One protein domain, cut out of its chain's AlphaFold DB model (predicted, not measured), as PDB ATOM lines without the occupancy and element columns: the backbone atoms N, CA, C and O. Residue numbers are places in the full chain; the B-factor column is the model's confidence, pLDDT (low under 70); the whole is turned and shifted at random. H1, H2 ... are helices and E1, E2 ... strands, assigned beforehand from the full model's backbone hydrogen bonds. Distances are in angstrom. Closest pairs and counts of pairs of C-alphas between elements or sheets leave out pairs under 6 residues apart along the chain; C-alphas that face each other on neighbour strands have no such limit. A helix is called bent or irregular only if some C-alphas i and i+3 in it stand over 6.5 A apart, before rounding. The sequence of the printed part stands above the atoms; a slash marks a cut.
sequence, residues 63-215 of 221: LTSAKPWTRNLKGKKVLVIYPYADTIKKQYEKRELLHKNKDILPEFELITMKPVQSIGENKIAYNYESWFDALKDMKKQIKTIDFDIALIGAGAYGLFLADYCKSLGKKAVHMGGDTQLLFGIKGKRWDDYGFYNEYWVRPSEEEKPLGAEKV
ATOM      1  N   LEU A  63     -40.301 -44.197   3.925       92.44
ATOM      2  CA  LEU A  63     -38.910 -43.982   4.347       92.44
ATOM      3  C   LEU A  63     -37.927 -43.787   3.191       92.44
ATOM      4  O   LEU A  63     -36.933 -43.081   3.339       92.44
ATOM      5  N   THR A  64     -38.191 -44.401   2.040       85.81
ATOM      6  CA  THR A  64     -37.307 -44.339   0.866       85.81
ATOM      7  C   THR A  64     -37.731 -43.274  -0.145       85.81
ATOM      8  O   THR A  64     -37.063 -43.086  -1.162       85.81
ATOM      9  N   SER A  65     -38.824 -42.547   0.113       91.25
ATOM     10  CA  SER A  65     -39.344 -41.545  -0.815       91.25
ATOM     11  C   SER A  65     -38.713 -40.171  -0.592       91.25
ATOM     12  O   SER A  65     -38.711 -39.630   0.514       91.25
ATOM     13  N   ALA A  66     -38.256 -39.542  -1.680       92.12
ATOM     14  CA  ALA A  66     -37.830 -38.141  -1.659       92.12
ATOM     15  C   ALA A  66     -38.997 -37.179  -1.363       92.12
ATOM     16  O   ALA A  66     -38.793 -36.099  -0.817       92.12
ATOM     17  N   LYS A  67     -40.231 -37.568  -1.717       95.12
ATOM     18  CA  LYS A  67     -41.466 -36.803  -1.482       95.12
ATOM     19  C   LYS A  67     -42.493 -37.726  -0.819       95.12
ATOM     20  O   LYS A  67     -43.418 -38.188  -1.494       95.12
ATOM     21  N   PRO A  68     -42.319 -38.047   0.474       96.19
ATOM     22  CA  PRO A  68     -43.160 -39.020   1.154       96.19
ATOM     23  C   PRO A  68     -44.599 -38.509   1.242       96.19
ATOM     24  O   PRO A  68     -44.847 -37.317   1.432       96.19
ATOM     25  N   TRP A  69     -45.574 -39.408   1.106       96.00
ATOM     26  CA  TRP A  69     -46.988 -39.036   1.194       96.00
ATOM     27  C   TRP A  69     -47.357 -38.515   2.594       96.00
ATOM     28  O   TRP A  69     -48.265 -37.689   2.715       96.00
ATOM     29  N   THR A  70     -46.618 -38.933   3.629       97.88
ATOM     30  CA  THR A  70     -46.797 -38.526   5.029       97.88
ATOM     31  C   THR A  70     -46.578 -37.037   5.262       97.88
ATOM     32  O   THR A  70     -47.137 -36.506   6.214       97.88
ATOM     33  N   ARG A  71     -45.901 -36.309   4.361       97.88
ATOM     34  CA  ARG A  71     -45.806 -34.837   4.424       97.88
ATOM     35  C   ARG A  71     -47.176 -34.147   4.493       97.88
ATOM     36  O   ARG A  71     -47.309 -33.072   5.067       97.88
ATOM     37  N   ASN A  72     -48.212 -34.786   3.939       98.12
ATOM     38  CA  ASN A  72     -49.593 -34.294   3.959       98.12
ATOM     39  C   ASN A  72     -50.282 -34.456   5.328       98.12
ATOM     40  O   ASN A  72     -51.412 -33.997   5.493       98.12
ATOM     41  N   LEU A  73     -49.631 -35.109   6.296       98.50
ATOM     42  CA  LEU A  73     -50.104 -35.201   7.676       98.50
ATOM     43  C   LEU A  73     -49.859 -33.906   8.456       98.50
ATOM     44  O   LEU A  73     -50.437 -33.742   9.525       98.50
ATOM     45  N   LYS A  74     -49.036 -32.981   7.935       98.62
ATOM     46  CA  LYS A  74     -48.672 -31.748   8.637       98.62
ATOM     47  C   LYS A  74     -49.913 -30.974   9.105       98.62
ATOM     48  O   LYS A  74     -50.787 -30.654   8.299       98.62
ATOM     49  N   GLY A  75     -49.967 -30.670  10.400       98.50
ATOM     50  CA  GLY A  75     -51.062 -29.927  11.032       98.50
ATOM     51  C   GLY A  75     -52.404 -30.667  11.103       98.50
ATOM     52  O   GLY A  75     -53.431 -30.019  11.285       98.50
ATOM     53  N   LYS A  76     -52.433 -31.994  10.915       98.81
ATOM     54  CA  LYS A  76     -53.640 -32.825  11.074       98.81
ATOM     55  C   LYS A  76     -53.752 -33.410  12.476       98.81
ATOM     56  O   LYS A  76     -52.748 -33.548  13.169       98.81
ATOM     57  N   LYS A  77     -54.958 -33.837  12.846       98.88
ATOM     58  CA  LYS A  77     -55.175 -34.765  13.963       98.88
ATOM     59  C   LYS A  77     -54.985 -36.193  13.475       98.88
ATOM     60  O   LYS A  77     -55.805 -36.699  12.700       98.88
ATOM     61  N   VAL A  78     -53.895 -36.833  13.881       98.88
ATOM     62  CA  VAL A  78     -53.507 -38.158  13.387       98.88
ATOM     63  C   VAL A  78     -53.691 -39.192  14.488       98.88
ATOM     64  O   VAL A  78     -52.957 -39.200  15.476       98.88
ATOM     65  N   LEU A  79     -54.648 -40.100  14.288       98.94
ATOM     66  CA  LEU A  79     -54.861 -41.252  15.160       98.94
ATOM     67  C   LEU A  79     -53.943 -42.405  14.746       98.94
ATOM     68  O   LEU A  79     -54.133 -43.027  13.706       98.94
ATOM     69  N   VAL A  80     -52.965 -42.735  15.575       98.88
ATOM     70  CA  VAL A  80     -52.064 -43.869  15.374       98.88
ATOM     71  C   VAL A  80     -52.568 -45.061  16.181       98.88
ATOM     72  O   VAL A  80     -52.514 -45.067  17.412       98.88
ATOM     73  N   ILE A  81     -53.070 -46.077  15.479       98.75
ATOM     74  CA  ILE A  81     -53.546 -47.331  16.064       98.75
ATOM     75  C   ILE A  81     -52.437 -48.370  15.916       98.75
ATOM     76  O   ILE A  81     -52.308 -49.014  14.869       98.75
ATOM     77  N   TYR A  82     -51.613 -48.500  16.956       98.31
ATOM     78  CA  TYR A  82     -50.443 -49.376  16.957       98.31
ATOM     79  C   TYR A  82     -50.116 -49.883  18.374       98.31
ATOM     80  O   TYR A  82     -50.367 -49.156  19.337       98.31
ATOM     81  N   PRO A  83     -49.556 -51.100  18.540       96.56
ATOM     82  CA  PRO A  83     -49.227 -51.652  19.859       96.56
ATOM     83  C   PRO A  83     -48.260 -50.792  20.684       96.56
ATOM     84  O   PRO A  83     -48.417 -50.703  21.897       96.56
ATOM     85  N   TYR A  84     -47.304 -50.122  20.029       97.69
ATOM     86  CA  TYR A  84     -46.224 -49.370  20.688       97.69
ATOM     87  C   TYR A  84     -46.594 -47.908  20.983       97.69
ATOM     88  O   TYR A  84     -45.826 -46.992  20.688       97.69
ATOM     89  N   ALA A  85     -47.811 -47.658  21.470       96.81
ATOM     90  CA  ALA A  85     -48.340 -46.305  21.646       96.81
ATOM     91  C   ALA A  85     -47.462 -45.413  22.542       96.81
ATOM     92  O   ALA A  85     -47.296 -44.230  22.242       96.81
ATOM     93  N   ASP A  86     -46.880 -45.953  23.613       97.81
ATOM     94  CA  ASP A  86     -46.067 -45.167  24.541       97.81
ATOM     95  C   ASP A  86     -44.671 -44.904  23.971       97.81
ATOM     96  O   ASP A  86     -44.164 -43.783  24.080       97.81
ATOM     97  N   THR A  87     -44.076 -45.883  23.281       98.62
ATOM     98  CA  THR A  87     -42.831 -45.662  22.529       98.62
ATOM     99  C   THR A  87     -43.036 -44.640  21.404       98.62
ATOM    100  O   THR A  87     -42.198 -43.757  21.225       98.62
ATOM    101  N   ILE A  88     -44.166 -44.694  20.690       98.69
ATOM    102  CA  ILE A  88     -44.514 -43.738  19.626       98.69
ATOM    103  C   ILE A  88     -44.572 -42.309  20.165       98.69
ATOM    104  O   ILE A  88     -43.959 -41.430  19.561       98.69
ATOM    105  N   LYS A  89     -45.230 -42.066  21.308       98.56
ATOM    106  CA  LYS A  89     -45.273 -40.729  21.936       98.56
ATOM    107  C   LYS A  89     -43.868 -40.191  22.216       98.56
ATOM    108  O   LYS A  89     -43.527 -39.111  21.744       98.56
ATOM    109  N   LYS A  90     -43.030 -40.987  22.891       98.44
ATOM    110  CA  LYS A  90     -41.647 -40.609  23.244       98.44
ATOM    111  C   LYS A  90     -40.779 -40.347  22.013       98.44
ATOM    112  O   LYS A  90     -39.960 -39.434  21.996       98.44
ATOM    113  N   GLN A  91     -40.925 -41.161  20.969       98.62
ATOM    114  CA  GLN A  91     -40.181 -40.976  19.725       98.62
ATOM    115  C   GLN A  91     -40.650 -39.732  18.964       98.62
ATOM    116  O   GLN A  91     -39.831 -39.013  18.392       98.62
ATOM    117  N   TYR A  92     -41.951 -39.451  18.983       98.62
ATOM    118  CA  TYR A  92     -42.536 -38.315  18.286       98.62
ATOM    119  C   TYR A  92     -42.086 -36.958  18.855       98.62
ATOM    120  O   TYR A  92     -41.859 -36.022  18.087       98.62
ATOM    121  N   GLU A  93     -41.835 -36.866  20.165       98.31
ATOM    122  CA  GLU A  93     -41.239 -35.676  20.808       98.31
ATOM    123  C   GLU A  93     -39.893 -35.276  20.180       98.31
ATOM    124  O   GLU A  93     -39.564 -34.096  20.082       98.31
ATOM    125  N   LYS A  94     -39.143 -36.256  19.669       97.94
ATOM    126  CA  LYS A  94     -37.871 -36.069  18.959       97.94
ATOM    127  C   LYS A  94     -37.956 -36.438  17.473       97.94
ATOM    128  O   LYS A  94     -36.935 -36.792  16.880       97.94
ATOM    129  N   ARG A  95     -39.145 -36.340  16.849       98.06
ATOM    130  CA  ARG A  95     -39.426 -36.748  15.447       98.06
ATOM    131  C   ARG A  95     -38.388 -36.260  14.436       98.06
ATOM    132  O   ARG A  95     -38.044 -36.973  13.497       98.06
ATOM    133  N   GLU A  96     -37.857 -35.058  14.649       97.81
ATOM    134  CA  GLU A  96     -36.896 -34.434  13.745       97.81
ATOM    135  C   GLU A  96     -35.563 -35.193  13.706       97.81
ATOM    136  O   GLU A  96     -34.867 -35.136  12.700       97.81
ATOM    137  N   LEU A  97     -35.203 -35.936  14.750       98.31
ATOM    138  CA  LEU A  97     -33.954 -36.701  14.815       98.31
ATOM    139  C   LEU A  97     -34.073 -38.094  14.176       98.31
ATOM    140  O   LEU A  97     -33.069 -38.764  13.942       98.31
ATOM    141  N   LEU A  98     -35.294 -38.549  13.887       97.88
ATOM    142  CA  LEU A  98     -35.541 -39.929  13.466       97.88
ATOM    143  C   LEU A  98     -35.208 -40.160  11.998       97.88
ATOM    144  O   LEU A  98     -34.715 -41.224  11.639       97.88
ATOM    145  N   HIS A  99     -35.437 -39.158  11.152       96.88
ATOM    146  CA  HIS A  99     -35.284 -39.287   9.708       96.88
ATOM    147  C   HIS A  99     -34.424 -38.164   9.147       96.88
ATOM    148  O   HIS A  99     -34.582 -36.999   9.513       96.88
ATOM    149  N   LYS A 100     -33.546 -38.502   8.192       94.75
ATOM    150  CA  LYS A 100     -32.785 -37.496   7.432       94.75
ATOM    151  C   LYS A 100     -33.731 -36.569   6.664       94.75
ATOM    152  O   LYS A 100     -33.561 -35.353   6.689       94.75
ATOM    153  N   ASN A 101     -34.742 -37.147   6.011       95.94
ATOM    154  CA  ASN A 101     -35.808 -36.390   5.365       95.94
ATOM    155  C   ASN A 101     -36.887 -36.021   6.397       95.94
ATOM    156  O   ASN A 101     -37.661 -36.876   6.828       95.94
ATOM    157  N   LYS A 102     -36.952 -34.736   6.765       95.19
ATOM    158  CA  LYS A 102     -37.898 -34.202   7.763       95.19
ATOM    159  C   LYS A 102     -39.363 -34.312   7.324       95.19
ATOM    160  O   LYS A 102     -40.246 -34.329   8.176       95.19
ATOM    161  N   ASP A 103     -39.624 -34.450   6.022       96.81
ATOM    162  CA  ASP A 103     -40.978 -34.624   5.489       96.81
ATOM    163  C   ASP A 103     -41.555 -36.025   5.759       96.81
ATOM    164  O   ASP A 103     -42.759 -36.223   5.594       96.81
ATOM    165  N   ILE A 104     -40.728 -37.003   6.165       97.56
ATOM    166  CA  ILE A 104     -41.194 -38.368   6.472       97.56
ATOM    167  C   ILE A 104     -42.125 -38.358   7.685       97.56
ATOM    168  O   ILE A 104     -43.165 -39.012   7.648       97.56
ATOM    169  N   LEU A 105     -41.788 -37.601   8.729       98.00
ATOM    170  CA  LEU A 105     -42.590 -37.484   9.945       98.00
ATOM    171  C   LEU A 105     -42.767 -35.998  10.297       98.00
ATOM    172  O   LEU A 105     -42.056 -35.482  11.164       98.00
ATOM    173  N   PRO A 106     -43.673 -35.283   9.597       98.12
ATOM    174  CA  PRO A 106     -43.910 -33.871   9.857       98.12
ATOM    175  C   PRO A 106     -44.615 -33.670  11.204       98.12
ATOM    176  O   PRO A 106     -45.106 -34.611  11.819       98.12
ATOM    177  N   GLU A 107     -44.706 -32.418  11.645       98.44
ATOM    178  CA  GLU A 107     -45.483 -32.053  12.831       98.44
ATOM    179  C   GLU A 107     -46.998 -32.095  12.584       98.44
ATOM    180  O   GLU A 107     -47.515 -31.503  11.638       98.44
ATOM    181  N   PHE A 108     -47.700 -32.772  13.479       98.75
ATOM    182  CA  PHE A 108     -49.140 -32.998  13.545       98.75
ATOM    183  C   PHE A 108     -49.575 -33.271  14.998       98.75
ATOM    184  O   PHE A 108     -48.745 -33.587  15.855       98.75
ATOM    185  N   GLU A 109     -50.872 -33.176  15.285       98.81
ATOM    186  CA  GLU A 109     -51.438 -33.551  16.585       98.81
ATOM    187  C   GLU A 109     -51.502 -35.083  16.678       98.81
ATOM    188  O   GLU A 109     -52.286 -35.732  15.980       98.81
ATOM    189  N   LEU A 110     -50.618 -35.668  17.489       98.88
ATOM    190  CA  LEU A 110     -50.516 -37.115  17.668       98.88
ATOM    191  C   LEU A 110     -51.548 -37.604  18.690       98.88
ATOM    192  O   LEU A 110     -51.488 -37.251  19.867       98.88
ATOM    193  N   ILE A 111     -52.414 -38.515  18.257       98.81
ATOM    194  CA  ILE A 111     -53.322 -39.273  19.118       98.81
ATOM    195  C   ILE A 111     -52.947 -40.744  18.979       98.81
ATOM    196  O   ILE A 111     -52.786 -41.238  17.869       98.81
ATOM    197  N   THR A 112     -52.810 -41.476  20.080       98.62
ATOM    198  CA  THR A 112     -52.458 -42.904  20.030       98.62
ATOM    199  C   THR A 112     -53.545 -43.764  20.644       98.62
ATOM    200  O   THR A 112     -54.054 -43.433  21.715       98.62
ATOM    201  N   MET A 113     -53.807 -44.918  20.044       98.38
ATOM    202  CA  MET A 113     -54.678 -45.952  20.596       98.38
ATOM    203  C   MET A 113     -53.968 -47.303  20.502       98.38
ATOM    204  O   MET A 113     -53.524 -47.696  19.424       98.38
ATOM    205  N   LYS A 114     -53.882 -48.034  21.620       97.19
ATOM    206  CA  LYS A 114     -53.375 -49.412  21.613       97.19
ATOM    207  C   LYS A 114     -54.484 -50.339  21.091       97.19
ATOM    208  O   LYS A 114     -55.547 -50.391  21.712       97.19
ATOM    209  N   PRO A 115     -54.291 -51.051  19.967       96.88
ATOM    210  CA  PRO A 115     -55.251 -52.048  19.522       96.88
ATOM    211  C   PRO A 115     -55.187 -53.293  20.412       96.88
ATOM    212  O   PRO A 115     -54.170 -53.578  21.046       96.88
ATOM    213  N   VAL A 116     -56.255 -54.091  20.391       96.62
ATOM    214  CA  VAL A 116     -56.223 -55.459  20.917       96.62
ATOM    215  C   VAL A 116     -55.177 -56.258  20.143       96.62
ATOM    216  O   VAL A 116     -55.223 -56.330  18.914       96.62
ATOM    217  N   GLN A 117     -54.253 -56.890  20.860       93.19
ATOM    218  CA  GLN A 117     -53.164 -57.655  20.270       93.19
ATOM    219  C   GLN A 117     -53.251 -59.123  20.702       93.19
ATOM    220  O   GLN A 117     -52.521 -59.584  21.564       93.19
ATOM    221  N   SER A 118     -54.160 -59.882  20.096       92.81
ATOM    222  CA  SER A 118     -54.436 -61.290  20.429       92.81
ATOM    223  C   SER A 118     -53.492 -62.305  19.765       92.81
ATOM    224  O   SER A 118     -53.851 -63.471  19.621       92.81
ATOM    225  N   ILE A 119     -52.319 -61.858  19.317       92.44
ATOM    226  CA  ILE A 119     -51.289 -62.679  18.660       92.44
ATOM    227  C   ILE A 119     -50.464 -63.461  19.688       92.44
ATOM    228  O   ILE A 119     -50.472 -63.134  20.873       92.44
ATOM    229  N   GLY A 120     -49.718 -64.463  19.223       90.81
ATOM    230  CA  GLY A 120     -48.904 -65.316  20.085       90.81
ATOM    231  C   GLY A 120     -49.767 -65.952  21.173       90.81
ATOM    232  O   GLY A 120     -50.756 -66.623  20.876       90.81
ATOM    233  N   GLU A 121     -49.411 -65.699  22.426       91.06
ATOM    234  CA  GLU A 121     -50.163 -66.138  23.608       91.06
ATOM    235  C   GLU A 121     -50.924 -64.985  24.272       91.06
ATOM    236  O   GLU A 121     -51.669 -65.179  25.230       91.06
ATOM    237  N   ASN A 122     -50.800 -63.773  23.734       92.19
ATOM    238  CA  ASN A 122     -51.289 -62.546  24.350       92.19
ATOM    239  C   ASN A 122     -52.819 -62.422  24.359       92.19
ATOM    240  O   ASN A 122     -53.379 -61.525  24.984       92.19
ATOM    241  N   LYS A 123     -53.534 -63.354  23.717       88.88
ATOM    242  CA  LYS A 123     -54.993 -63.459  23.817       88.88
ATOM    243  C   LYS A 123     -55.476 -63.553  25.274       88.88
ATOM    244  O   LYS A 123     -56.551 -63.031  25.570       88.88
ATOM    245  N   ILE A 124     -54.689 -64.154  26.170       88.06
ATOM    246  CA  ILE A 124     -55.028 -64.287  27.597       88.06
ATOM    247  C   ILE A 124     -55.158 -62.938  28.320       88.06
ATOM    248  O   ILE A 124     -55.850 -62.856  29.327       88.06
ATOM    249  N   ALA A 125     -54.539 -61.878  27.789       89.69
ATOM    250  CA  ALA A 125     -54.632 -60.531  28.344       89.69
ATOM    251  C   ALA A 125     -55.985 -59.854  28.052       89.69
ATOM    252  O   ALA A 125     -56.247 -58.764  28.558       89.69
ATOM    253  N   TYR A 126     -56.847 -60.474  27.235       91.25
ATOM    254  CA  TYR A 126     -58.088 -59.862  26.767       91.25
ATOM    255  C   TYR A 126     -59.313 -60.752  26.962       91.25
ATOM    256  O   TYR A 126     -59.423 -61.841  26.384       91.25
ATOM    257  N   ASN A 127     -60.318 -60.203  27.642       93.88
ATOM    258  CA  ASN A 127     -61.593 -60.863  27.902       93.88
ATOM    259  C   ASN A 127     -62.618 -60.636  26.770       93.88
ATOM    260  O   ASN A 127     -63.641 -59.985  26.959       93.88
ATOM    261  N   TYR A 128     -62.318 -61.153  25.577       96.31
ATOM    262  CA  TYR A 128     -63.262 -61.186  24.448       96.31
ATOM    263  C   TYR A 128     -63.559 -62.627  24.044       96.31
ATOM    264  O   TYR A 128     -62.627 -63.426  23.924       96.31
ATOM    265  N   GLU A 129     -64.819 -62.941  23.756       94.94
ATOM    266  CA  GLU A 129     -65.223 -64.267  23.269       94.94
ATOM    267  C   GLU A 129     -64.743 -64.510  21.834       94.94
ATOM    268  O   GLU A 129     -64.267 -65.597  21.496       94.94
ATOM    269  N   SER A 130     -64.797 -63.475  20.991       96.75
ATOM    270  CA  SER A 130     -64.338 -63.543  19.607       96.75
ATOM    271  C   SER A 130     -63.535 -62.320  19.165       96.75
ATOM    272  O   SER A 130     -63.591 -61.233  19.743       96.75
ATOM    273  N   TRP A 131     -62.798 -62.502  18.075       97.38
ATOM    274  CA  TRP A 131     -62.102 -61.453  17.345       97.38
ATOM    275  C   TRP A 131     -63.079 -60.365  16.879       97.38
ATOM    276  O   TRP A 131     -62.752 -59.182  16.900       97.38
ATOM    277  N   PHE A 132     -64.318 -60.733  16.535       98.19
ATOM    278  CA  PHE A 132     -65.345 -59.768  16.141       98.19
ATOM    279  C   PHE A 132     -65.825 -58.904  17.314       98.19
ATOM    280  O   PHE A 132     -66.154 -57.737  17.101       98.19
ATOM    281  N   ASP A 133     -65.829 -59.435  18.540       98.19
ATOM    282  CA  ASP A 133     -66.168 -58.654  19.737       98.19
ATOM    283  C   ASP A 133     -65.068 -57.644  20.054       98.19
ATOM    284  O   ASP A 133     -65.362 -56.468  20.273       98.19
ATOM    285  N   ALA A 134     -63.805 -58.073  19.965       98.00
ATOM    286  CA  ALA A 134     -62.650 -57.185  20.072       98.00
ATOM    287  C   ALA A 134     -62.684 -56.082  18.998       98.00
ATOM    288  O   ALA A 134     -62.507 -54.902  19.303       98.00
ATOM    289  N   LEU A 135     -62.978 -56.444  17.741       98.62
ATOM    290  CA  LEU A 135     -63.136 -55.482  16.649       98.62
ATOM    291  C   LEU A 135     -64.260 -54.481  16.947       98.62
ATOM    292  O   LEU A 135     -64.073 -53.276  16.776       98.62
ATOM    293  N   LYS A 136     -65.430 -54.959  17.385       98.56
ATOM    294  CA  LYS A 136     -66.589 -54.115  17.710       98.56
ATOM    295  C   LYS A 136     -66.269 -53.132  18.830       98.56
ATOM    296  O   LYS A 136     -66.680 -51.975  18.745       98.56
ATOM    297  N   ASP A 137     -65.553 -53.573  19.856       98.50
ATOM    298  CA  ASP A 137     -65.151 -52.717  20.966       98.50
ATOM    299  C   ASP A 137     -64.151 -51.638  20.525       98.50
ATOM    300  O   ASP A 137     -64.386 -50.451  20.751       98.50
ATOM    301  N   MET A 138     -63.119 -52.006  19.756       98.62
ATOM    302  CA  MET A 138     -62.190 -51.027  19.178       98.62
ATOM    303  C   MET A 138     -62.901 -50.006  18.280       98.62
ATOM    304  O   MET A 138     -62.614 -48.814  18.360       98.62
ATOM    305  N   LYS A 139     -63.888 -50.426  17.477       98.75
ATOM    306  CA  LYS A 139     -64.720 -49.508  16.677       98.75
ATOM    307  C   LYS A 139     -65.506 -48.519  17.552       98.75
ATOM    308  O   LYS A 139     -65.639 -47.349  17.185       98.75
ATOM    309  N   LYS A 140     -66.014 -48.945  18.716       98.69
ATOM    310  CA  LYS A 140     -66.676 -48.032  19.667       98.69
ATOM    311  C   LYS A 140     -65.700 -46.998  20.220       98.69
ATOM    312  O   LYS A 140     -66.047 -45.823  20.232       98.69
ATOM    313  N   GLN A 141     -64.500 -47.423  20.613       98.56
ATOM    314  CA  GLN A 141     -63.455 -46.527  21.118       98.56
ATOM    315  C   GLN A 141     -63.019 -45.512  20.047       98.56
ATOM    316  O   GLN A 141     -62.973 -44.320  20.315       98.56
ATOM    317  N   ILE A 142     -62.799 -45.946  18.800       98.81
ATOM    318  CA  ILE A 142     -62.433 -45.043  17.690       98.81
ATOM    319  C   ILE A 142     -63.501 -43.968  17.464       98.81
ATOM    320  O   ILE A 142     -63.165 -42.814  17.212       98.81
ATOM    321  N   LYS A 143     -64.788 -44.320  17.578       98.50
ATOM    322  CA  LYS A 143     -65.903 -43.382  17.361       98.50
ATOM    323  C   LYS A 143     -65.885 -42.188  18.323       98.50
ATOM    324  O   LYS A 143     -66.450 -41.151  17.991       98.50
ATOM    325  N   THR A 144     -65.283 -42.328  19.505       98.50
ATOM    326  CA  THR A 144     -65.218 -41.249  20.503       98.50
ATOM    327  C   THR A 144     -64.003 -40.340  20.331       98.50
ATOM    328  O   THR A 144     -63.868 -39.376  21.076       98.50
ATOM    329  N   ILE A 145     -63.104 -40.645  19.391       98.62
ATOM    330  CA  ILE A 145     -61.880 -39.884  19.145       98.62
ATOM    331  C   ILE A 145     -62.121 -38.928  17.975       98.62
ATOM    332  O   ILE A 145     -62.569 -39.345  16.907       98.62
ATOM    333  N   ASP A 146     -61.790 -37.648  18.147       98.56
ATOM    334  CA  ASP A 146     -61.781 -36.684  17.048       98.56
ATOM    335  C   ASP A 146     -60.421 -36.694  16.337       98.56
ATOM    336  O   ASP A 146     -59.402 -36.326  16.916       98.56
ATOM    337  N   PHE A 147     -60.401 -37.138  15.082       98.88
ATOM    338  CA  PHE A 147     -59.202 -37.208  14.247       98.88
ATOM    339  C   PHE A 147     -59.536 -36.920  12.781       98.88
ATOM    340  O   PHE A 147     -60.683 -37.072  12.364       98.88
ATOM    341  N   ASP A 148     -58.547 -36.542  11.974       98.81
ATOM    342  CA  ASP A 148     -58.705 -36.335  10.526       98.81
ATOM    343  C   ASP A 148     -58.354 -37.600   9.734       98.81
ATOM    344  O   ASP A 148     -58.998 -37.946   8.736       98.81
ATOM    345  N   ILE A 149     -57.295 -38.284  10.172       98.88
ATOM    346  CA  ILE A 149     -56.726 -39.452   9.504       98.88
ATOM    347  C   ILE A 149     -56.166 -40.455  10.514       98.88
ATOM    348  O   ILE A 149     -55.581 -40.062  11.520       98.88
ATOM    349  N   ALA A 150     -56.330 -41.749  10.236       98.88
ATOM    350  CA  ALA A 150     -55.756 -42.825  11.032       98.88
ATOM    351  C   ALA A 150     -54.564 -43.502  10.332       98.88
ATOM    352  O   ALA A 150     -54.648 -43.841   9.151       98.88
ATOM    353  N   LEU A 151     -53.481 -43.751  11.071       98.69
ATOM    354  CA  LEU A 151     -52.376 -44.630  10.679       98.69
ATOM    355  C   LEU A 151     -52.495 -45.929  11.469       98.69
ATOM    356  O   LEU A 151     -52.523 -45.901  12.698       98.69
ATOM    357  N   ILE A 152     -52.612 -47.062  10.781       98.56
ATOM    358  CA  ILE A 152     -53.048 -48.308  11.417       98.56
ATOM    359  C   ILE A 152     -52.053 -49.430  11.141       98.56
ATOM    360  O   ILE A 152     -51.812 -49.804   9.991       98.56
ATOM    361  N   GLY A 153     -51.566 -50.039  12.218       96.94
ATOM    362  CA  GLY A 153     -50.878 -51.323  12.207       96.94
ATOM    363  C   GLY A 153     -51.395 -52.172  13.361       96.94
ATOM    364  O   GLY A 153     -50.906 -52.104  14.481       96.94
ATOM    365  N   ALA A 154     -52.430 -52.966  13.094       96.19
ATOM    366  CA  ALA A 154     -53.163 -53.706  14.122       96.19
ATOM    367  C   ALA A 154     -53.366 -55.180  13.732       96.19
ATOM    368  O   ALA A 154     -54.430 -55.753  13.957       96.19
ATOM    369  N   GLY A 155     -52.367 -55.792  13.087       92.88
ATOM    370  CA  GLY A 155     -52.457 -57.172  12.598       92.88
ATOM    371  C   GLY A 155     -53.707 -57.393  11.738       92.88
ATOM    372  O   GLY A 155     -54.051 -56.552  10.907       92.88
ATOM    373  N   ALA A 156     -54.430 -58.490  11.979       94.19
ATOM    374  CA  ALA A 156     -55.650 -58.813  11.234       94.19
ATOM    375  C   ALA A 156     -56.764 -57.757  11.360       94.19
ATOM    376  O   ALA A 156     -57.626 -57.683  10.488       94.19
ATOM    377  N   TYR A 157     -56.755 -56.926  12.409       97.69
ATOM    378  CA  TYR A 157     -57.743 -55.856  12.586       97.69
ATOM    379  C   TYR A 157     -57.499 -54.667  11.654       97.69
ATOM    380  O   TYR A 157     -58.426 -53.900  11.405       97.69
ATOM    381  N   GLY A 158     -56.278 -54.501  11.135       97.12
ATOM    382  CA  GLY A 158     -55.832 -53.261  10.504       97.12
ATOM    383  C   GLY A 158     -56.744 -52.764   9.383       97.12
ATOM    384  O   GLY A 158     -57.189 -51.617   9.412       97.12
ATOM    385  N   LEU A 159     -57.087 -53.642   8.438       96.81
ATOM    386  CA  LEU A 159     -57.924 -53.270   7.297       96.81
ATOM    387  C   LEU A 159     -59.391 -53.015   7.692       96.81
ATOM    388  O   LEU A 159     -60.010 -52.082   7.191       96.81
ATOM    389  N   PHE A 160     -59.923 -53.767   8.659       98.44
ATOM    390  CA  PHE A 160     -61.284 -53.582   9.180       98.44
ATOM    391  C   PHE A 160     -61.446 -52.286   9.980       98.44
ATOM    392  O   PHE A 160     -62.512 -51.667   9.965       98.44
ATOM    393  N   LEU A 161     -60.404 -51.887  10.713       98.69
ATOM    394  CA  LEU A 161     -60.373 -50.604  11.411       98.69
ATOM    395  C   LEU A 161     -60.214 -49.449  10.416       98.69
ATOM    396  O   LEU A 161     -60.873 -48.430  10.587       98.69
ATOM    397  N   ALA A 162     -59.423 -49.621   9.350       98.50
ATOM    398  CA  ALA A 162     -59.301 -48.626   8.284       98.50
ATOM    399  C   ALA A 162     -60.638 -48.381   7.562       98.50
ATOM    400  O   ALA A 162     -61.049 -47.227   7.422       98.50
ATOM    401  N   ASP A 163     -61.341 -49.452   7.178       98.31
ATOM    402  CA  ASP A 163     -62.686 -49.387   6.586       98.31
ATOM    403  C   ASP A 163     -63.674 -48.656   7.509       98.31
ATOM    404  O   ASP A 163     -64.424 -47.778   7.083       98.31
ATOM    405  N   TYR A 164     -63.626 -48.947   8.811       98.69
ATOM    406  CA  TYR A 164     -64.482 -48.271   9.779       98.69
ATOM    407  C   TYR A 164     -64.145 -46.787   9.962       98.69
ATOM    408  O   TYR A 164     -65.049 -45.959   9.978       98.69
ATOM    409  N   CYS A 165     -62.866 -46.413  10.043       98.75
ATOM    410  CA  CYS A 165     -62.476 -45.001  10.051       98.75
ATOM    411  C   CYS A 165     -63.000 -44.274   8.801       98.75
ATOM    412  O   CYS A 165     -63.511 -43.158   8.909       98.75
ATOM    413  N   LYS A 166     -62.939 -44.924   7.629       98.25
ATOM    414  CA  LYS A 166     -63.494 -44.384   6.382       98.25
ATOM    415  C   LYS A 166     -65.012 -44.207   6.442       98.25
ATOM    416  O   LYS A 166     -65.511 -43.170   6.012       98.25
ATOM    417  N   SER A 167     -65.752 -45.157   7.018       98.06
ATOM    418  CA  SER A 167     -67.214 -45.039   7.156       98.06
ATOM    419  C   SER A 167     -67.658 -43.928   8.119       98.06
ATOM    420  O   SER A 167     -68.777 -43.432   8.001       98.06
ATOM    421  N   LEU A 168     -66.771 -43.464   9.006       98.44
ATOM    422  CA  LEU A 168     -66.963 -42.255   9.819       98.44
ATOM    423  C   LEU A 168     -66.666 -40.945   9.058       98.44
ATOM    424  O   LEU A 168     -66.670 -39.871   9.659       98.44
ATOM    425  N   GLY A 169     -66.362 -41.013   7.757       98.38
ATOM    426  CA  GLY A 169     -65.972 -39.860   6.938       98.38
ATOM    427  C   GLY A 169     -64.526 -39.399   7.154       98.38
ATOM    428  O   GLY A 169     -64.153 -38.319   6.692       98.38
ATOM    429  N   LYS A 170     -63.704 -40.186   7.860       98.56
ATOM    430  CA  LYS A 170     -62.281 -39.899   8.092       98.56
ATOM    431  C   LYS A 170     -61.413 -40.581   7.029       98.56
ATOM    432  O   LYS A 170     -61.886 -41.405   6.251       98.56
ATOM    433  N   LYS A 171     -60.119 -40.257   6.984       98.38
ATOM    434  CA  LYS A 171     -59.146 -40.991   6.150       98.38
ATOM    435  C   LYS A 171     -58.456 -42.080   6.970       98.38
ATOM    436  O   LYS A 171     -58.324 -41.950   8.185       98.38
ATOM    437  N   ALA A 172     -57.972 -43.137   6.327       98.38
ATOM    438  CA  ALA A 172     -57.173 -44.157   7.000       98.38
ATOM    439  C   ALA A 172     -56.122 -44.760   6.069       98.38
ATOM    440  O   ALA A 172     -56.370 -44.941   4.878       98.38
ATOM    441  N   VAL A 173     -54.960 -45.089   6.630       97.94
ATOM    442  CA  VAL A 173     -53.876 -45.798   5.948       97.94
ATOM    443  C   VAL A 173     -53.472 -46.991   6.808       97.94
ATOM    444  O   VAL A 173     -52.968 -46.829   7.920       97.94
ATOM    445  N   HIS A 174     -53.701 -48.198   6.296       97.56
ATOM    446  CA  HIS A 174     -53.232 -49.432   6.917       97.56
ATOM    447  C   HIS A 174     -51.819 -49.752   6.414       97.56
ATOM    448  O   HIS A 174     -51.654 -50.128   5.259       97.56
ATOM    449  N   MET A 175     -50.813 -49.603   7.276       95.00
ATOM    450  CA  MET A 175     -49.397 -49.823   6.939       95.00
ATOM    451  C   MET A 175     -48.839 -51.136   7.504       95.00
ATOM    452  O   MET A 175     -47.689 -51.486   7.248       95.00
ATOM    453  N   GLY A 176     -49.627 -51.869   8.296       94.19
ATOM    454  CA  GLY A 176     -49.153 -53.077   8.966       94.19
ATOM    455  C   GLY A 176     -47.972 -52.779   9.898       94.19
ATOM    456  O   GLY A 176     -47.961 -51.757  10.589       94.19
ATOM    457  N   GLY A 177     -46.981 -53.671   9.926       93.12
ATOM    458  CA  GLY A 177     -45.808 -53.531  10.794       93.12
ATOM    459  C   GLY A 177     -44.904 -52.343  10.456       93.12
ATOM    460  O   GLY A 177     -44.301 -51.773  11.356       93.12
ATOM    461  N   ASP A 178     -44.868 -51.899   9.196       93.62
ATOM    462  CA  ASP A 178     -44.033 -50.768   8.760       93.62
ATOM    463  C   ASP A 178     -44.392 -49.456   9.481       93.62
ATOM    464  O   ASP A 178     -43.576 -48.534   9.529       93.62
ATOM    465  N   THR A 179     -45.577 -49.381  10.104       96.88
ATOM    466  CA  THR A 179     -45.986 -48.262  10.969       96.88
ATOM    467  C   THR A 179     -44.916 -47.928  12.015       96.88
ATOM    468  O   THR A 179     -44.677 -46.752  12.273       96.88
ATOM    469  N   GLN A 180     -44.228 -48.922  12.594       97.31
ATOM    470  CA  GLN A 180     -43.217 -48.673  13.630       97.31
ATOM    471  C   GLN A 180     -41.976 -47.939  13.097       97.31
ATOM    472  O   GLN A 180     -41.382 -47.122  13.804       97.31
ATOM    473  N   LEU A 181     -41.625 -48.169  11.830       97.38
ATOM    474  CA  LEU A 181     -40.474 -47.534  11.192       97.38
ATOM    475  C   LEU A 181     -40.683 -46.029  11.023       97.38
ATOM    476  O   LEU A 181     -39.738 -45.253  11.157       97.38
ATOM    477  N   LEU A 182     -41.928 -45.604  10.785       97.50
ATOM    478  CA  LEU A 182     -42.279 -44.188  10.698       97.50
ATOM    479  C   LEU A 182     -41.888 -43.432  11.978       97.50
ATOM    480  O   LEU A 182     -41.420 -42.301  11.891       97.50
ATOM    481  N   PHE A 183     -41.995 -44.075  13.142       98.31
ATOM    482  CA  PHE A 183     -41.659 -43.501  14.450       98.31
ATOM    483  C   PHE A 183     -40.254 -43.881  14.939       98.31
ATOM    484  O   PHE A 183     -39.935 -43.719  16.116       98.31
ATOM    485  N   GLY A 184     -39.386 -44.368  14.051       97.94
ATOM    486  CA  GLY A 184     -38.011 -44.718  14.397       97.94
ATOM    487  C   GLY A 184     -37.912 -45.843  15.431       97.94
ATOM    488  O   GLY A 184     -37.058 -45.799  16.320       97.94
ATOM    489  N   ILE A 185     -38.817 -46.821  15.351       98.44
ATOM    490  CA  ILE A 185     -38.845 -47.983  16.238       98.44
ATOM    491  C   ILE A 185     -38.301 -49.198  15.482       98.44
ATOM    492  O   ILE A 185     -38.836 -49.609  14.452       98.44
ATOM    493  N   LYS A 186     -37.221 -49.771  16.005       97.81
ATOM    494  CA  LYS A 186     -36.515 -50.940  15.479       97.81
ATOM    495  C   LYS A 186     -37.361 -52.200  15.644       97.81
ATOM    496  O   LYS A 186     -38.154 -52.304  16.575       97.81
ATOM    497  N   GLY A 187     -37.152 -53.162  14.759       96.75
ATOM    498  CA  GLY A 187     -37.679 -54.515  14.887       96.75
ATOM    499  C   GLY A 187     -36.803 -55.473  14.097       96.75
ATOM    500  O   GLY A 187     -36.279 -55.100  13.046       96.75
ATOM    501  N   LYS A 188     -36.658 -56.706  14.583       96.81
ATOM    502  CA  LYS A 188     -35.753 -57.713  14.015       96.81
ATOM    503  C   LYS A 188     -35.884 -57.907  12.496       96.81
ATOM    504  O   LYS A 188     -34.893 -58.196  11.836       96.81
ATOM    505  N   ARG A 189     -37.076 -57.717  11.916       95.56
ATOM    506  CA  ARG A 189     -37.308 -57.796  10.461       95.56
ATOM    507  C   ARG A 189     -36.454 -56.819   9.650       95.56
ATOM    508  O   ARG A 189     -36.120 -57.126   8.509       95.56
ATOM    509  N   TRP A 190     -36.153 -55.651  10.207       95.81
ATOM    510  CA  TRP A 190     -35.528 -54.540   9.489       95.81
ATOM    511  C   TRP A 190     -34.103 -54.237   9.964       95.81
ATOM    512  O   TRP A 190     -33.525 -53.244   9.525       95.81
ATOM    513  N   ASP A 191     -33.522 -55.080  10.827       95.56
ATOM    514  CA  ASP A 191     -32.185 -54.857  11.400       95.56
ATOM    515  C   ASP A 191     -31.099 -54.705  10.317       95.56
ATOM    516  O   ASP A 191     -30.224 -53.848  10.445       95.56
ATOM    517  N   ASP A 192     -31.227 -55.425   9.199       94.94
ATOM    518  CA  ASP A 192     -30.256 -55.407   8.096       94.94
ATOM    519  C   ASP A 192     -30.582 -54.392   6.977       94.94
ATOM    520  O   ASP A 192     -29.914 -54.361   5.945       94.94
ATOM    521  N   TYR A 193     -31.612 -53.549   7.140       91.75
ATOM    522  CA  TYR A 193     -32.109 -52.665   6.065       91.75
ATOM    523  C   TYR A 193     -31.443 -51.278   6.045       91.75
ATOM    524  O   TYR A 193     -31.690 -50.485   5.137       91.75
ATOM    525  N   GLY A 194     -30.612 -50.951   7.041       92.50
ATOM    526  CA  GLY A 194     -29.862 -49.689   7.080       92.50
ATOM    527  C   GLY A 194     -30.706 -48.435   7.351       92.50
ATOM    528  O   GLY A 194     -30.259 -47.326   7.067       92.50
ATOM    529  N   PHE A 195     -31.920 -48.582   7.896       92.25
ATOM    530  CA  PHE A 195     -32.795 -47.445   8.222       92.25
ATOM    531  C   PHE A 195     -32.392 -46.695   9.497       92.25
ATOM    532  O   PHE A 195     -32.740 -45.528   9.667       92.25
ATOM    533  N   TYR A 196     -31.712 -47.372  10.417       95.38
ATOM    534  CA  TYR A 196     -31.573 -46.910  11.794       95.38
ATOM    535  C   TYR A 196     -30.479 -45.848  11.960       95.38
ATOM    536  O   TYR A 196     -29.451 -45.881  11.289       95.38
ATOM    537  N   ASN A 197     -30.674 -44.957  12.932       96.62
ATOM    538  CA  ASN A 197     -29.633 -44.078  13.476       96.62
ATOM    539  C   ASN A 197     -29.563 -44.210  15.015       96.62
ATOM    540  O   ASN A 197     -30.284 -45.030  15.600       96.62
ATOM    541  N   GLU A 198     -28.716 -43.421  15.684       97.81
ATOM    542  CA  GLU A 198     -28.547 -43.482  17.145       97.81
ATOM    543  C   GLU A 198     -29.817 -43.145  17.954       97.81
ATOM    544  O   GLU A 198     -29.935 -43.559  19.105       97.81
ATOM    545  N   TYR A 199     -30.797 -42.454  17.362       98.31
ATOM    546  CA  TYR A 199     -32.032 -42.033  18.034       98.31
ATOM    547  C   TYR A 199     -33.169 -43.058  17.954       98.31
ATOM    548  O   TYR A 199     -34.200 -42.868  18.616       98.31
ATOM    549  N   TRP A 200     -33.007 -44.118  17.156       98.44
ATOM    550  CA  TRP A 200     -33.987 -45.195  17.022       98.44
ATOM    551  C   TRP A 200     -33.891 -46.187  18.181       98.44
ATOM    552  O   TRP A 200     -32.799 -46.598  18.587       98.44
ATOM    553  N   VAL A 201     -35.041 -46.653  18.659       98.44
ATOM    554  CA  VAL A 201     -35.150 -47.530  19.838       98.44
ATOM    555  C   VAL A 201     -35.874 -48.824  19.493       98.44
ATOM    556  O   VAL A 201     -36.623 -48.862  18.527       98.44
ATOM    557  N   ARG A 202     -35.670 -49.890  20.268       97.69
ATOM    558  CA  ARG A 202     -36.602 -51.031  20.268       97.69
ATOM    559  C   ARG A 202     -37.848 -50.661  21.091       97.69
ATOM    560  O   ARG A 202     -37.739 -49.772  21.941       97.69
ATOM    561  N   PRO A 203     -39.020 -51.269  20.829       95.31
ATOM    562  CA  PRO A 203     -40.190 -51.074  21.686       95.31
ATOM    563  C   PRO A 203     -39.874 -51.469  23.133       95.31
ATOM    564  O   PRO A 203     -38.969 -52.271  23.371       95.31
ATOM    565  N   SER A 204     -40.601 -50.907  24.099       93.50
ATOM    566  CA  SER A 204     -40.409 -51.289  25.501       93.50
ATOM    567  C   SER A 204     -40.880 -52.725  25.757       93.50
ATOM    568  O   SER A 204     -41.742 -53.245  25.042       93.50
ATOM    569  N   GLU A 205     -40.331 -53.377  26.785       92.81
ATOM    570  CA  GLU A 205     -40.725 -54.751  27.126       92.81
ATOM    571  C   GLU A 205     -42.194 -54.830  27.575       92.81
ATOM    572  O   GLU A 205     -42.852 -55.835  27.331       92.81
ATOM    573  N   GLU A 206     -42.759 -53.760  28.143       92.44
ATOM    574  CA  GLU A 206     -44.183 -53.689  28.505       92.44
ATOM    575  C   GLU A 206     -45.112 -53.642  27.279       92.44
ATOM    576  O   GLU A 206     -46.300 -53.945  27.386       92.44
ATOM    577  N   GLU A 207     -44.592 -53.252  26.111       93.62
ATOM    578  CA  GLU A 207     -45.326 -53.229  24.841       93.62
ATOM    579  C   GLU A 207     -45.068 -54.488  23.989       93.62
ATOM    580  O   GLU A 207     -45.538 -54.597  22.848       93.62
ATOM    581  N   LYS A 208     -44.340 -55.463  24.543       93.94
ATOM    582  CA  LYS A 208     -44.093 -56.763  23.929       93.94
ATOM    583  C   LYS A 208     -45.161 -57.772  24.370       93.94
ATOM    584  O   LYS A 208     -45.302 -58.031  25.563       93.94
ATOM    585  N   PRO A 209     -45.918 -58.372  23.435       93.62
ATOM    586  CA  PRO A 209     -46.913 -59.375  23.772       93.62
ATOM    587  C   PRO A 209     -46.267 -60.640  24.314       93.62
ATOM    588  O   PRO A 209     -45.180 -61.045  23.891       93.62
ATOM    589  N   LEU A 210     -47.023 -61.342  25.153       94.00
ATOM    590  CA  LEU A 210     -46.678 -62.704  25.526       94.00
ATOM    591  C   LEU A 210     -46.629 -63.609  24.280       94.00
ATOM    592  O   LEU A 210     -47.551 -63.621  23.455       94.00
ATOM    593  N   GLY A 211     -45.548 -64.378  24.146       93.06
ATOM    594  CA  GLY A 211     -45.325 -65.266  23.007       93.06
ATOM    595  C   GLY A 211     -44.907 -64.546  21.718       93.06
ATOM    596  O   GLY A 211     -45.146 -65.071  20.627       93.06
ATOM    597  N   ALA A 212     -44.331 -63.340  21.806       93.38
ATOM    598  CA  ALA A 212     -43.851 -62.566  20.655       93.38
ATOM    599  C   ALA A 212     -42.900 -63.364  19.739       93.38
ATOM    600  O   ALA A 212     -42.947 -63.231  18.517       93.38
ATOM    601  N   GLU A 213     -42.075 -64.249  20.299       93.88
ATOM    602  CA  GLU A 213     -41.165 -65.130  19.561       93.88
ATOM    603  C   GLU A 213     -41.895 -66.116  18.635       93.88
ATOM    604  O   GLU A 213     -41.349 -66.524  17.607       93.88
ATOM    605  N   LYS A 214     -43.155 -66.449  18.941       92.25
ATOM    606  CA  LYS A 214     -44.014 -67.300  18.098       92.25
ATOM    607  C   LYS A 214     -44.620 -66.539  16.923       92.25
ATOM    608  O   LYS A 214     -45.169 -67.165  16.017       92.25
ATOM    609  N   VAL A 215     -44.518 -65.211  16.926       92.62
ATOM    610  CA  VAL A 215     -44.968 -64.337  15.842       92.62
ATOM    611  C   VAL A 215     -43.782 -64.073  14.925       92.62
ATOM    612  O   VAL A 215     -43.014 -63.126  15.107       92.62
TER     613      VAL A 215
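AT A GLANCE: This is residues 63 to 215 of the 221 residues of an uncharacterized protein of Brachyspira sp. CAG:484 (UniProt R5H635). A small twisted sheet of four parallel strands stands in the middle, with H6 laid along it on one face and H5 packed on H6 beyond. H1, H2, H3 and H7 lie toward the other side of the sheet, and the long last stretch, residues 183 to 215, leaves H7 and folds back past the side on which the strands end, toward H4. The 153 printed residues hold seven named helices and four named strands, in the order H1 E1 H2 H3 E2 H4 H5 E3 H6 E4 H7; the sheet runs E2 E1 E3 E4. The class is mixed, helices and strands, though under half of the residues, 73 of 153, are in named elements. The whole is compact, with a radius of gyration of the C-alphas of 15.3 A and spans of 45 by 38 by 22 A.

IN THESE COORDINATES: Start at Leu 63 and go on to C-alpha 69 at (-46.988, -39.036, 1.194), where H1, residues 69 to 73, begins. Next comes E1, residues 77 to 81, 12.8 A long, then H2, residues 85 to 93, also 12.8 A, and H3, residues 95 to 98. Find C-alpha 109 at (-51.438, -33.551, 16.585); from there E2, residues 109 to 113, runs 13.4 A. H4 is residues 122 to 125, and H5, residues 131 to 143, is 18.5 A long. E3, residues 149 to 152, measures 9.8 A, H6, residues 155 to 167, 19.9 A, and E4, residues 171 to 174, 10.3 A. H6 is irregular: C-alphas 156 and 159 are 7.2 A apart. H7, residues 176 to 182, is 11.4 A long and ends with C-alpha 182 at (-42.279, -44.188, 10.698).

HOW THE PARTS SIT: Look first at the sheet, whose edge strands are E2 and E4. E2 and E1 are parallel at 24 degrees, with N 80 and O 111 at 2.7 A. E1 and E3 are parallel at 18 degrees, with N 81 and O 151 at 2.8 A. E3 and E4 are parallel at 13 degrees, with N 173 and O 150 at 2.8 A. E1, H2 H3, E2 and E3, H6, E4 are strand-helix-strand units, parallel neighbour strands with helices between, each with a right-handed crossover; E2, H4 H5, E3 is a split one, with E1 between its strands, also right-handed. H6 and the sheet make two layers, a helix on one face of a sheet, at a height over the sheet of 7.3 A. H6 lies over E4, and only just not over E3 as well: 8 of its 13 C-alphas fall on E4 and 2 on E3. It runs along the strands, at 13 degrees to E4 on the local plane; the closest C-alphas of the two are those of Ala 162 and Ala 172, 5.1 A apart. H5 touches H6 at a steep tilt of 42 degrees, the same way, closest at the C-alphas of Leu 135 and Tyr 157, 6.8 A apart. H6 and H7 only just touch, with 3 pairs of C-alphas within 8 A, made by residues 155 to 158 of H6 alone; the closest are those of Gly 155 and Gly 176, 6.4 A apart. H2, H5 and H7 each only graze the sheet, while H1, H3 and H4 are not on it. H2 and H7 are close but not clearly touching, with the C-alphas of Ile 88 and Gln 180 closest at 7.9 A. In H2 and H5 every O i to N i+4 pair is within hydrogen-bond range; H6 has 7 of 9, H1 0 of 1 but 2 of 2 O i to N i+3 pairs, H7 0 of 3 but 4 of 4, and H3 and H4 are too short for an O i to N i+4 pair.

THE WHOLE: The two C-alphas farthest apart are those of Ala 66 and Glu 129, at 45.3 A. The printed part has no cut, and no link between named elements is long. Residues 183 to 215 hold no named element. The mean pLDDT of the printed part is 96.5, and no printed residue is under 70.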